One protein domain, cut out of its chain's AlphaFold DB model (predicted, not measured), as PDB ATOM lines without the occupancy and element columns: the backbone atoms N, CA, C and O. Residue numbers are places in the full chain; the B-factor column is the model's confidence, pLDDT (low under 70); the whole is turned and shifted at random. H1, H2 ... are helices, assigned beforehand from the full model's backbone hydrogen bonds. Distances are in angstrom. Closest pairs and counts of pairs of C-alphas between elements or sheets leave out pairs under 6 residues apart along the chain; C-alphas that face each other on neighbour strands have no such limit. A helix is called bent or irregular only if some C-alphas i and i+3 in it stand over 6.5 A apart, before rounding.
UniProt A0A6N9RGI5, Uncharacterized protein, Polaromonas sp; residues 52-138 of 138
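Overview. This is residues 52 to 138 of the 138 residues of an uncharacterized protein of Polaromonas sp (UniProt A0A6N9RGI5). Four helices make a small compact cluster in which H1 meets each of the other three: H2 and H4 pack on H1 at steep tilts and stay apart from each other, while H3 meets residues 53 to 57 of H1 and makes a corner with H4, nearly at right angles, near the first residues of both, where the C-alphas of Glu 99 and Tyr 126 come closest. Two long links, residues 85 to 97 and 110 to 122, swing round the outside, the first from the end of H2 back to the beginning of H3, the second from H3 to H4. The printed part has 87 residues with four named helices, in the order H1, H2, H3, H4, and no named strand; the class is all helix. It is compact, with a radius of gyration of the C-alphas of 12.3 A, and its C-alphas span 34 by 33 by 22 A.

Along the chain. Find C-alpha 53 at (-26.215, -46.283, 5.540); from there H1, residues 53 to 66, runs 20.1 A to C-alpha 66 at (-18.704, -58.417, -8.624). H4, residues 123 to 136, also has 14 residues and measures 19.7 A; look for its last C-alpha, 136, at (-16.171, -61.177, 2.434). H2 is residues 72 to 84, 17.0 A long. H3 is residues 98 to 109, 15.7 A long; it is neither bent nor irregular, but only just: C-alphas 104 and 107 are 6.5 A apart.

Arrangement. Begin at H1, the hub. It touches H2 at a steep tilt of 49 degrees, opposite ways; the closest C-alphas are those of Ile 60 and Ile 79, 6.3 A apart. It touches H4, residues 129 to 134 alone, at a steep tilt of 52 degrees, the same way; look at the C-alphas of Val 65 and Val 134, the closest, 6.1 A apart. Residues 53 to 57 of H1 alone touch residues 102 to 106 of H3 at a steep tilt of 40 degrees, opposite ways, closest at the C-alphas of Pro 53 and Val 106, 6.7 A. H3, with residues 98 to 103 alone, touches H4 about perpendicular, at 73 degrees; the C-alphas of Glu 99 and Tyr 126 come closest, at 5.2 A. H2 and H3 are close but not clearly touching, the C-alphas of Leu 72 and Ile 98 being closest at 7.2 A. H2 and H4 are apart. In H1 and H2 every O i to N i+4 pair is within hydrogen-bond range; in H3 it is 6 of 8 and in H4 9 of 10.

Size, cuts and confidence. The C-alphas of Gly 69 and Cys 118 are the two farthest apart, at 34.7 A. The printed part has no cut and ends at Val 138, the chain's last residue. The link from H1 to H2 is tight; those from H2 to H3 and from H3 to H4 are long, 13 residues each. The mean pLDDT of the printed part is 89.7, and no printed residue is under 70.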
ATOM      1  N   SER A  52     -30.174 -49.000   6.696       82.50
ATOM      2  CA  SER A  52     -29.092 -48.179   7.248       82.50
ATOM      3  C   SER A  52     -28.081 -47.750   6.172       82.50
ATOM      4  O   SER A  52     -27.921 -48.445   5.155       82.50
ATOM      5  N   PRO A  53     -27.337 -46.650   6.397       89.56
ATOM      6  CA  PRO A  53     -26.215 -46.283   5.540       89.56
ATOM      7  C   PRO A  53     -25.185 -47.414   5.397       89.56
ATOM      8  O   PRO A  53     -24.710 -47.677   4.295       89.56
ATOM      9  N   GLU A  54     -24.895 -48.153   6.472       91.38
ATOM     10  CA  GLU A  54     -23.968 -49.288   6.447       91.38
ATOM     11  C   GLU A  54     -24.462 -50.429   5.547       91.38
ATOM     12  O   GLU A  54     -23.670 -51.006   4.808       91.38
ATOM     13  N   ALA A  55     -25.760 -50.742   5.545       89.38
ATOM     14  CA  ALA A  55     -26.286 -51.765   4.642       89.38
ATOM     15  C   ALA A  55     -26.282 -51.326   3.186       89.38
ATOM     16  O   ALA A  55     -26.063 -52.141   2.289       89.38
ATOM     17  N   LYS A  56     -26.469 -50.027   2.937       90.94
ATOM     18  CA  LYS A  56     -26.311 -49.481   1.593       90.94
ATOM     19  C   LYS A  56     -24.862 -49.596   1.118       90.94
ATOM     20  O   LYS A  56     -24.644 -50.023  -0.010       90.94
ATOM     21  N   ILE A  57     -23.890 -49.312   1.987       94.62
ATOM     22  CA  ILE A  57     -22.458 -49.522   1.716       94.62
ATOM     23  C   ILE A  57     -22.156 -51.003   1.468       94.62
ATOM     24  O   ILE A  57     -21.454 -51.332   0.517       94.62
ATOM     25  N   ALA A  58     -22.727 -51.913   2.260       94.25
ATOM     26  CA  ALA A  58     -22.580 -53.349   2.036       94.25
ATOM     27  C   ALA A  58     -23.101 -53.775   0.651       94.25
ATOM     28  O   ALA A  58     -22.455 -54.565  -0.032       94.25
ATOM     29  N   HIS A  59     -24.238 -53.226   0.214       93.00
ATOM     30  CA  HIS A  59     -24.791 -53.505  -1.110       93.00
ATOM     31  C   HIS A  59     -23.924 -52.921  -2.238       93.00
ATOM     32  O   HIS A  59     -23.616 -53.635  -3.189       93.00
ATOM     33  N   ILE A  60     -23.469 -51.669  -2.097       95.06
ATOM     34  CA  ILE A  60     -22.502 -51.032  -3.010       95.06
ATOM     35  C   ILE A  60     -21.277 -51.922  -3.195       95.06
ATOM     36  O   ILE A  60     -20.887 -52.221  -4.318       95.06
ATOM     37  N   LEU A  61     -20.667 -52.344  -2.088       96.69
ATOM     38  CA  LEU A  61     -19.393 -53.047  -2.114       96.69
ATOM     39  C   LEU A  61     -19.520 -54.470  -2.648       96.69
ATOM     40  O   LEU A  61     -18.601 -54.966  -3.294       96.69
ATOM     41  N   LYS A  62     -20.673 -55.108  -2.445       94.56
ATOM     42  CA  LYS A  62     -20.987 -56.377  -3.096       94.56
ATOM     43  C   LYS A  62     -21.017 -56.231  -4.620       94.56
ATOM     44  O   LYS A  62     -20.382 -57.021  -5.316       94.56
ATOM     45  N   GLU A  63     -21.714 -55.216  -5.133       94.81
ATOM     46  CA  GLU A  63     -21.741 -54.943  -6.574       94.81
ATOM     47  C   GLU A  63     -20.342 -54.573  -7.089       94.81
ATOM     48  O   GLU A  63     -19.887 -55.162  -8.065       94.81
ATOM     49  N   TYR A  64     -19.612 -53.699  -6.391       94.81
ATOM     50  CA  TYR A  64     -18.226 -53.327  -6.711       94.81
ATOM     51  C   TYR A  64     -17.306 -54.551  -6.865       94.81
ATOM     52  O   TYR A  64     -16.641 -54.711  -7.886       94.81
ATOM     53  N   VAL A  65     -17.320 -55.480  -5.899       94.62
ATOM     54  CA  VAL A  65     -16.508 -56.710  -5.956       94.62
ATOM     55  C   VAL A  65     -16.908 -57.595  -7.142       94.62
ATOM     56  O   VAL A  65     -16.036 -58.183  -7.792       94.62
ATOM     57  N   SER A  66     -18.203 -57.665  -7.463       94.00
ATOM     58  CA  SER A  66     -18.704 -58.417  -8.624       94.00
ATOM     59  C   SER A  66     -18.314 -57.789  -9.972       94.00
ATOM     60  O   SER A  66     -18.209 -58.495 -10.973       94.00
ATOM     61  N   LEU A  67     -18.053 -56.478  -9.995       93.94
ATOM     62  CA  LEU A  67     -17.745 -55.686 -11.187       93.94
ATOM     63  C   LEU A  67     -16.252 -55.348 -11.320       93.94
ATOM     64  O   LEU A  67     -15.886 -54.529 -12.158       93.94
ATOM     65  N   ARG A  68     -15.371 -56.005 -10.559       89.81
ATOM     66  CA  ARG A  68     -13.917 -55.740 -10.523       89.81
ATOM     67  C   ARG A  68     -13.181 -55.767 -11.875       89.81
ATOM     68  O   ARG A  68     -12.029 -55.362 -11.933       89.81
ATOM     69  N   GLY A  69     -13.807 -56.288 -12.933       90.06
ATOM     70  CA  GLY A  69     -13.266 -56.290 -14.298       90.06
ATOM     71  C   GLY A  69     -13.574 -55.033 -15.125       90.06
ATOM     72  O   GLY A  69     -13.032 -54.894 -16.216       90.06
ATOM     73  N   TYR A  70     -14.438 -54.141 -14.639       92.81
ATOM     74  CA  TYR A  70     -14.792 -52.881 -15.298       92.81
ATOM     75  C   TYR A  70     -13.938 -51.726 -14.757       92.81
ATOM     76  O   TYR A  70     -13.419 -51.808 -13.644       92.81
ATOM     77  N   ASP A  71     -13.809 -50.629 -15.502       94.06
ATOM     78  CA  ASP A  71     -13.204 -49.401 -14.975       94.06
ATOM     79  C   ASP A  71     -14.097 -48.750 -13.902       94.06
ATOM     80  O   ASP A  71     -15.301 -49.006 -13.835       94.06
ATOM     81  N   LEU A  72     -13.514 -47.890 -13.060       93.00
ATOM     82  CA  LEU A  72     -14.210 -47.288 -11.918       93.00
ATOM     83  C   LEU A  72     -15.480 -46.518 -12.321       93.00
ATOM     84  O   LEU A  72     -16.491 -46.632 -11.629       93.00
ATOM     85  N   ASN A  73     -15.466 -45.782 -13.435       91.19
ATOM     86  CA  ASN A  73     -16.625 -44.999 -13.869       91.19
ATOM     87  C   ASN A  73     -17.766 -45.917 -14.312       91.19
ATOM     88  O   ASN A  73     -18.916 -45.718 -13.913       91.19
ATOM     89  N   SER A  74     -17.446 -46.966 -15.073       92.50
ATOM     90  CA  SER A  74     -18.415 -48.001 -15.444       92.50
ATOM     91  C   SER A  74     -18.983 -48.710 -14.215       92.50
ATOM     92  O   SER A  74     -20.195 -48.910 -14.123       92.50
ATOM     93  N   GLN A  75     -18.135 -49.049 -13.237       94.00
ATOM     94  CA  GLN A  75     -18.582 -49.651 -11.980       94.00
ATOM     95  C   GLN A  75     -19.550 -48.726 -11.235       94.00
ATOM     96  O   GLN A  75     -20.660 -49.147 -10.913       94.00
ATOM     97  N   ILE A  76     -19.168 -47.465 -11.013       93.94
ATOM     98  CA  ILE A  76     -19.998 -46.460 -10.339       93.94
ATOM     99  C   ILE A  76     -21.348 -46.307 -11.048       93.94
ATOM    100  O   ILE A  76     -22.384 -46.365 -10.389       93.94
ATOM    101  N   SER A  77     -21.358 -46.195 -12.380       91.50
ATOM    102  CA  SER A  77     -22.599 -46.042 -13.145       91.50
ATOM    103  C   SER A  77     -23.547 -47.229 -12.969       91.50
ATOM    104  O   SER A  77     -24.759 -47.042 -12.841       91.50
ATOM    105  N   VAL A  78     -23.020 -48.456 -12.965       92.25
ATOM    106  CA  VAL A  78     -23.834 -49.664 -12.775       92.25
ATOM    107  C   VAL A  78     -24.336 -49.763 -11.334       92.25
ATOM    108  O   VAL A  78     -25.504 -50.093 -11.115       92.25
ATOM    109  N   ILE A  79     -23.486 -49.454 -10.351       94.06
ATOM    110  CA  ILE A  79     -23.849 -49.467  -8.929       94.06
ATOM    111  C   ILE A  79     -24.937 -48.427  -8.646       94.06
ATOM    112  O   ILE A  79     -25.919 -48.753  -7.980       94.06
ATOM    113  N   GLU A  80     -24.812 -47.206  -9.170       91.25
ATOM    114  CA  GLU A  80     -25.808 -46.144  -8.987       91.25
ATOM    115  C   GLU A  80     -27.191 -46.605  -9.473       91.25
ATOM    116  O   GLU A  80     -28.192 -46.497  -8.752       91.25
ATOM    117  N   HIS A  81     -27.223 -47.248 -10.644       89.75
ATOM    118  CA  HIS A  81     -28.450 -47.792 -11.210       89.75
ATOM    119  C   HIS A  81     -29.027 -48.930 -10.364       89.75
ATOM    120  O   HIS A  81     -30.203 -48.903 -10.004       89.75
ATOM    121  N   ARG A  82     -28.215 -49.926  -9.992       89.00
ATOM    122  CA  ARG A  82     -28.696 -51.132  -9.296       89.00
ATOM    123  C   ARG A  82     -29.034 -50.906  -7.825       89.00
ATOM    124  O   ARG A  82     -29.964 -51.520  -7.308       89.00
ATOM    125  N   VAL A  83     -28.285 -50.046  -7.139       88.94
ATOM    126  CA  VAL A  83     -28.388 -49.865  -5.683       88.94
ATOM    127  C   VAL A  83     -29.298 -48.695  -5.305       88.94
ATOM    128  O   VAL A  83     -29.970 -48.742  -4.262       88.94
ATOM    129  N   PHE A  84     -29.331 -47.651  -6.137       86.19
ATOM    130  CA  PHE A  84     -30.112 -46.440  -5.889       86.19
ATOM    131  C   PHE A  84     -31.243 -46.213  -6.895       86.19
ATOM    132  O   PHE A  84     -32.077 -45.343  -6.645       86.19
ATOM    133  N   GLY A  85     -31.309 -46.977  -7.992       84.50
ATOM    134  CA  GLY A  85     -32.326 -46.792  -9.030       84.50
ATOM    135  C   GLY A  85     -32.143 -45.499  -9.827       84.50
ATOM    136  O   GLY A  85     -33.111 -44.995 -10.393       84.50
ATOM    137  N   LYS A  86     -30.935 -44.921  -9.824       79.62
ATOM    138  CA  LYS A  86     -30.614 -43.643 -10.475       79.62
ATOM    139  C   LYS A  86     -29.492 -43.831 -11.486       79.62
ATOM    140  O   LYS A  86     -28.678 -44.730 -11.350       79.62
ATOM    141  N   ASN A  87     -29.437 -42.973 -12.493       77.56
ATOM    142  CA  ASN A  87     -28.277 -42.907 -13.379       77.56
ATOM    143  C   ASN A  87     -27.347 -41.798 -12.883       77.56
ATOM    144  O   ASN A  87     -27.835 -40.783 -12.377       77.56
ATOM    145  N   CYS A  88     -26.037 -41.977 -13.055       75.75
ATOM    146  CA  CYS A  88     -25.081 -40.890 -12.860       75.75
ATOM    147  C   CYS A  88     -25.422 -39.736 -13.807       75.75
ATOM    148  O   CYS A  88     -25.685 -39.950 -14.995       75.75
ATOM    149  N   LEU A  89     -25.444 -38.519 -13.277       76.88
ATOM    150  CA  LEU A  89     -25.648 -37.318 -14.072       76.88
ATOM    151  C   LEU A  89     -24.313 -36.882 -14.675       76.88
ATOM    152  O   LEU A  89     -23.266 -37.017 -14.052       76.88
ATOM    153  N   ALA A  90     -24.344 -36.271 -15.860       73.88
ATOM    154  CA  ALA A  90     -23.142 -35.695 -16.472       73.88
ATOM    155  C   ALA A  90     -22.512 -34.568 -15.626       73.88
ATOM    156  O   ALA A  90     -21.355 -34.218 -15.824       73.88
ATOM    157  N   SER A  91     -23.284 -33.988 -14.702       81.00
ATOM    158  CA  SER A  91     -22.844 -32.970 -13.745       81.00
ATOM    159  C   SER A  91     -22.254 -33.541 -12.454       81.00
ATOM    160  O   SER A  91     -21.845 -32.761 -11.594       81.00
ATOM    161  N   ASP A  92     -22.280 -34.863 -12.263       83.56
ATOM    162  CA  ASP A  92     -21.709 -35.475 -11.065       83.56
ATOM    163  C   ASP A  92     -20.175 -35.336 -11.078       83.56
ATOM    164  O   ASP A  92     -19.564 -35.305 -12.151       83.56
ATOM    165  N   PRO A  93     -19.525 -35.229  -9.904       87.56
ATOM    166  CA  PRO A  93     -18.071 -35.148  -9.840       87.56
ATOM    167  C   PRO A  93     -17.420 -36.415 -10.406       87.56
ATOM    168  O   PRO A  93     -17.994 -37.502 -10.340       87.56
ATOM    169  N   SER A  94     -16.186 -36.292 -10.886       87.56
ATOM    170  CA  SER A  94     -15.305 -37.446 -11.069       87.56
ATOM    171  C   SER A  94     -14.696 -37.855  -9.729       87.56
ATOM    172  O   SER A  94     -14.455 -37.007  -8.869       87.56
ATOM    173  N   PHE A  95     -14.410 -39.144  -9.573       92.94
ATOM    174  CA  PHE A  95     -13.813 -39.697  -8.359       92.94
ATOM    175  C   PHE A  95     -12.609 -40.552  -8.727       92.94
ATOM    176  O   PHE A  95     -12.677 -41.323  -9.684       92.94
ATOM    177  N   ASP A  96     -11.538 -40.454  -7.943       93.81
ATOM    178  CA  ASP A  96     -10.322 -41.242  -8.167       93.81
ATOM    179  C   ASP A  96     -10.415 -42.623  -7.498       93.81
ATOM    180  O   ASP A  96      -9.628 -43.530  -7.777       93.81
ATOM    181  N   SER A  97     -11.397 -42.806  -6.609       95.19
ATOM    182  CA  SER A  97     -11.618 -44.049  -5.878       95.19
ATOM    183  C   SER A  97     -13.093 -44.293  -5.542       95.19
ATOM    184  O   SER A  97     -13.907 -43.368  -5.461       95.19
ATOM    185  N   ILE A  98     -13.446 -45.563  -5.304       95.56
ATOM    186  CA  ILE A  98     -14.803 -45.932  -4.875       95.56
ATOM    187  C   ILE A  98     -15.112 -45.377  -3.477       95.56
ATOM    188  O   ILE A  98     -16.260 -45.077  -3.167       95.56
ATOM    189  N   GLU A  99     -14.097 -45.205  -2.632       96.19
ATOM    190  CA  GLU A  99     -14.223 -44.647  -1.289       96.19
ATOM    191  C   GLU A  99     -14.646 -43.184  -1.301       96.19
ATOM    192  O   GLU A  99     -15.552 -42.809  -0.558       96.19
ATOM    193  N   GLU A 100     -14.025 -42.369  -2.155       95.25
ATOM    194  CA  GLU A 100     -14.403 -40.965  -2.331       95.25
ATOM    195  C   GLU A 100     -15.824 -40.844  -2.869       95.25
ATOM    196  O   GLU A 100     -16.627 -40.068  -2.342       95.25
ATOM    197  N   TRP A 101     -16.163 -41.670  -3.862       95.62
ATOM    198  CA  TRP A 101     -17.521 -41.725  -4.379       95.62
ATOM    199  C   TRP A 101     -18.525 -42.122  -3.291       95.62
ATOM    200  O   TRP A 101     -19.541 -41.450  -3.131       95.62
ATOM    201  N   MET A 102     -18.247 -43.152  -2.481       95.88
ATOM    202  CA  MET A 102     -19.122 -43.552  -1.369       95.88
ATOM    203  C   MET A 102     -19.267 -42.443  -0.321       95.88
ATOM    204  O   MET A 102     -20.385 -42.175   0.128       95.88
ATOM    205  N   ALA A 103     -18.168 -41.778   0.047       94.31
ATOM    206  CA  ALA A 103     -18.165 -40.669   0.998       94.31
ATOM    207  C   ALA A 103     -18.991 -39.474   0.495       94.31
ATOM    208  O   ALA A 103     -19.652 -38.798   1.280       94.31
ATOM    209  N   TRP A 104     -19.018 -39.237  -0.818       93.88
ATOM    210  CA  TRP A 104     -19.880 -38.231  -1.432       93.88
ATOM    211  C   TRP A 104     -21.336 -38.704  -1.556       93.88
ATOM    212  O   TRP A 104     -22.276 -37.955  -1.266       93.88
ATOM    213  N   ARG A 105     -21.554 -39.947  -1.985       92.88
ATOM    214  CA  ARG A 105     -22.864 -40.434  -2.423       92.88
ATOM    215  C   ARG A 105     -23.772 -40.860  -1.281       92.88
ATOM    216  O   ARG A 105     -24.974 -40.581  -1.330       92.88
ATOM    217  N   VAL A 106     -23.228 -41.550  -0.279       91.81
ATOM    218  CA  VAL A 106     -24.012 -42.131   0.821       91.81
ATOM    219  C   VAL A 106     -24.702 -41.044   1.652       91.81
ATOM    220  O   VAL A 106     -25.915 -41.158   1.822       91.81
ATOM    221  N   PRO A 107     -24.044 -39.943   2.069       90.50
ATOM    222  CA  PRO A 107     -24.731 -38.869   2.791       90.50
ATOM    223  C   PRO A 107     -25.914 -38.272   2.026       90.50
ATOM    224  O   PRO A 107     -26.955 -37.988   2.605       90.50
ATOM    225  N   ARG A 108     -25.807 -38.173   0.695       89.75
ATOM    226  CA  ARG A 108     -26.890 -37.686  -0.177       89.75
ATOM    227  C   ARG A 108     -28.056 -38.668  -0.311       89.75
ATOM    228  O   ARG A 108     -29.152 -38.262  -0.673       89.75
ATOM    229  N   ALA A 109     -27.830 -39.962  -0.077       86.62
ATOM    230  CA  ALA A 109     -28.905 -40.955  -0.018       86.62
ATOM    231  C   ALA A 109     -29.637 -40.961   1.332       86.62
ATOM    232  O   ALA A 109     -30.745 -41.486   1.410       86.62
ATOM    233  N   PHE A 110     -29.004 -40.422   2.377       83.62
ATOM    234  CA  PHE A 110     -29.463 -40.469   3.760       83.62
ATOM    235  C   PHE A 110     -29.361 -39.079   4.394       83.62
ATOM    236  O   PHE A 110     -28.694 -38.894   5.405       83.62
ATOM    237  N   ASP A 111     -30.047 -38.107   3.802       79.44
ATOM    238  CA  ASP A 111     -30.106 -36.709   4.259       79.44
ATOM    239  C   ASP A 111     -30.532 -36.536   5.732       79.44
ATOM    240  O   ASP A 111     -30.160 -35.567   6.387       79.44
ATOM    241  N   ASN A 112     -31.262 -37.510   6.270       78.00
ATOM    242  CA  ASN A 112     -31.706 -37.559   7.661       78.00
ATOM    243  C   ASN A 112     -30.681 -38.180   8.638       78.00
ATOM    244  O   ASN A 112     -30.979 -38.318   9.825       78.00
ATOM    245  N   HIS A 113     -29.498 -38.597   8.170       78.94
ATOM    246  CA  HIS A 113     -28.432 -39.161   9.006       78.94
ATOM    247  C   HIS A 113     -27.265 -38.182   9.160       78.94
ATOM    248  O   HIS A 113     -26.920 -37.435   8.247       78.94
ATOM    249  N   ARG A 114     -26.615 -38.214  10.327       81.81
ATOM    250  CA  ARG A 114     -25.400 -37.436  10.590       81.81
ATOM    251  C   ARG A 114     -24.173 -38.217  10.117       81.81
ATOM    252  O   ARG A 114     -23.960 -39.355  10.532       81.81
ATOM    253  N   PHE A 115     -23.371 -37.582   9.266       83.88
ATOM    254  CA  PHE A 115     -22.126 -38.126   8.717       83.88
ATOM    255  C   PHE A 115     -20.924 -37.312   9.200       83.88
ATOM    256  O   PHE A 115     -20.249 -36.657   8.411       83.88
ATOM    257  N   TYR A 116     -20.681 -37.308  10.512       83.25
ATOM    258  CA  TYR A 116     -19.502 -36.653  11.075       83.25
ATOM    259  C   TYR A 116     -18.342 -37.631  11.238       83.25
ATOM    260  O   TYR A 116     -18.522 -38.791  11.615       83.25
ATOM    261  N   GLN A 117     -17.128 -37.124  11.034       83.88
ATOM    262  CA  GLN A 117     -15.899 -37.885  11.243       83.88
ATOM    263  C   GLN A 117     -15.765 -38.401  12.685       83.88
ATOM    264  O   GLN A 117     -15.299 -39.518  12.887       83.88
ATOM    265  N   CYS A 118     -16.226 -37.639  13.689       79.44
ATOM    266  CA  CYS A 118     -16.225 -38.084  15.087       79.44
ATOM    267  C   CYS A 118     -17.112 -39.315  15.338       79.44
ATOM    268  O   CYS A 118     -16.884 -40.035  16.303       79.44
ATOM    269  N   ASP A 119     -18.069 -39.584  14.448       78.12
ATOM    270  CA  ASP A 119     -18.965 -40.741  14.495       78.12
ATOM    271  C   ASP A 119     -18.500 -41.869  13.562       78.12
ATOM    272  O   ASP A 119     -19.306 -42.700  13.137       78.12
ATOM    273  N   GLY A 120     -17.216 -41.866  13.187       83.88
ATOM    274  CA  GLY A 120     -16.580 -42.893  12.363       83.88
ATOM    275  C   GLY A 120     -16.922 -42.834  10.872       83.88
ATOM    276  O   GLY A 120     -16.604 -43.776  10.149       83.88
ATOM    277  N   TRP A 121     -17.560 -41.759  10.397       89.19
ATOM    278  CA  TRP A 121     -17.795 -41.515   8.971       89.19
ATOM    279  C   TRP A 121     -16.621 -40.755   8.356       89.19
ATOM    280  O   TRP A 121     -16.687 -39.546   8.139       89.19
ATOM    281  N   ASP A 122     -15.524 -41.462   8.101       90.50
ATOM    282  CA  ASP A 122     -14.336 -40.900   7.461       90.50
ATOM    283  C   ASP A 122     -13.836 -41.764   6.298       90.50
ATOM    284  O   ASP A 122     -14.296 -42.885   6.069       90.50
ATOM    285  N   LEU A 123     -12.878 -41.237   5.534       93.00
ATOM    286  CA  LEU A 123     -12.333 -41.956   4.384       93.00
ATOM    287  C   LEU A 123     -11.643 -43.272   4.791       93.00
ATOM    288  O   LEU A 123     -11.643 -44.225   4.015       93.00
ATOM    289  N   ASN A 124     -11.096 -43.365   6.008       93.31
ATOM    290  CA  ASN A 124     -10.465 -44.591   6.502       93.31
ATOM    291  C   ASN A 124     -11.493 -45.697   6.754       93.31
ATOM    292  O   ASN A 124     -11.209 -46.867   6.499       93.31
ATOM    293  N   PHE A 125     -12.697 -45.347   7.205       94.12
ATOM    294  CA  PHE A 125     -13.812 -46.277   7.312       94.12
ATOM    295  C   PHE A 125     -14.211 -46.836   5.943       94.12
ATOM    296  O   PHE A 125     -14.356 -48.051   5.806       94.12
ATOM    297  N   TYR A 126     -14.326 -45.990   4.915       95.44
ATOM    298  CA  TYR A 126     -14.647 -46.449   3.558       95.44
ATOM    299  C   TYR A 126     -13.534 -47.316   2.952       95.44
ATOM    300  O   TYR A 126     -13.839 -48.333   2.328       95.44
ATOM    301  N   LYS A 127     -12.258 -46.980   3.197       96.06
ATOM    302  CA  LYS A 127     -11.105 -47.804   2.785       96.06
ATOM    303  C   LYS A 127     -11.133 -49.177   3.445       96.06
ATOM    304  O   LYS A 127     -11.074 -50.190   2.753       96.06
ATOM    305  N   PHE A 128     -11.331 -49.208   4.764       95.44
ATOM    306  CA  PHE A 128     -11.520 -50.449   5.513       95.44
ATOM    307  C   PHE A 128     -12.685 -51.274   4.949       95.44
ATOM    308  O   PHE A 128     -12.563 -52.484   4.775       95.44
ATOM    309  N   ALA A 129     -13.817 -50.626   4.656       96.19
ATOM    310  CA  ALA A 129     -14.982 -51.294   4.099       96.19
ATOM    311  C   ALA A 129     -14.659 -51.924   2.736       96.19
ATOM    312  O   ALA A 129     -14.956 -53.101   2.534       96.19
ATOM    313  N   ARG A 130     -14.003 -51.190   1.827       96.00
ATOM    314  CA  ARG A 130     -13.580 -51.712   0.518       96.00
ATOM    315  C   ARG A 130     -12.654 -52.919   0.665       96.00
ATOM    316  O   ARG A 130     -12.909 -53.948   0.048       96.00
ATOM    317  N   GLU A 131     -11.608 -52.815   1.480       95.56
ATOM    318  CA  GLU A 131     -10.637 -53.900   1.686       95.56
ATOM    319  C   GLU A 131     -11.315 -55.152   2.236       95.56
ATOM    320  O   GLU A 131     -11.173 -56.246   1.687       95.56
ATOM    321  N   ARG A 132     -12.148 -54.984   3.265       95.56
ATOM    322  CA  ARG A 132     -12.846 -56.102   3.894       95.56
ATOM    323  C   ARG A 132     -13.904 -56.730   2.985       95.56
ATOM    324  O   ARG A 132     -14.185 -57.919   3.115       95.56
ATOM    325  N   ALA A 133     -14.495 -55.960   2.073       94.81
ATOM    326  CA  ALA A 133     -15.481 -56.457   1.118       94.81
ATOM    327  C   ALA A 133     -14.881 -57.466   0.137       94.81
ATOM    328  O   ALA A 133     -15.533 -58.465  -0.169       94.81
ATOM    329  N   VAL A 134     -13.640 -57.238  -0.309       91.94
ATOM    330  CA  VAL A 134     -12.930 -58.154  -1.214       91.94
ATOM    331  C   VAL A 134     -12.736 -59.524  -0.574       91.94
ATOM    332  O   VAL A 134     -12.762 -60.511  -1.288       91.94
ATOM    333  N   GLU A 135     -12.590 -59.604   0.746       92.00
ATOM    334  CA  GLU A 135     -12.459 -60.875   1.470       92.00
ATOM    335  C   GLU A 135     -13.815 -61.526   1.786       92.00
ATOM    336  O   GLU A 135     -13.904 -62.742   1.938       92.00
ATOM    337  N   HIS A 136     -14.871 -60.721   1.931       92.38
ATOM    338  CA  HIS A 136     -16.171 -61.177   2.434       92.38
ATOM    339  C   HIS A 136     -17.157 -61.590   1.335       92.38
ATOM    340  O   HIS A 136     -17.992 -62.463   1.569       92.38
ATOM    341  N   PHE A 137     -17.099 -60.960   0.160       89.62
ATOM    342  CA  PHE A 137     -18.040 -61.192  -0.946       89.62
ATOM    343  C   PHE A 137     -17.472 -62.061  -2.081       89.62
ATOM    344  O   PHE A 137     -17.996 -62.010  -3.196       89.62
ATOM    345  N   VAL A 138     -16.416 -62.837  -1.809       75.56
ATOM    346  CA  VAL A 138     -15.855 -63.831  -2.749       75.56
ATOM    347  C   VAL A 138     -16.796 -65.014  -2.931       75.56
ATOM    348  O   VAL A 138     -17.377 -65.474  -1.921       75.56
TER     349      VAL A 138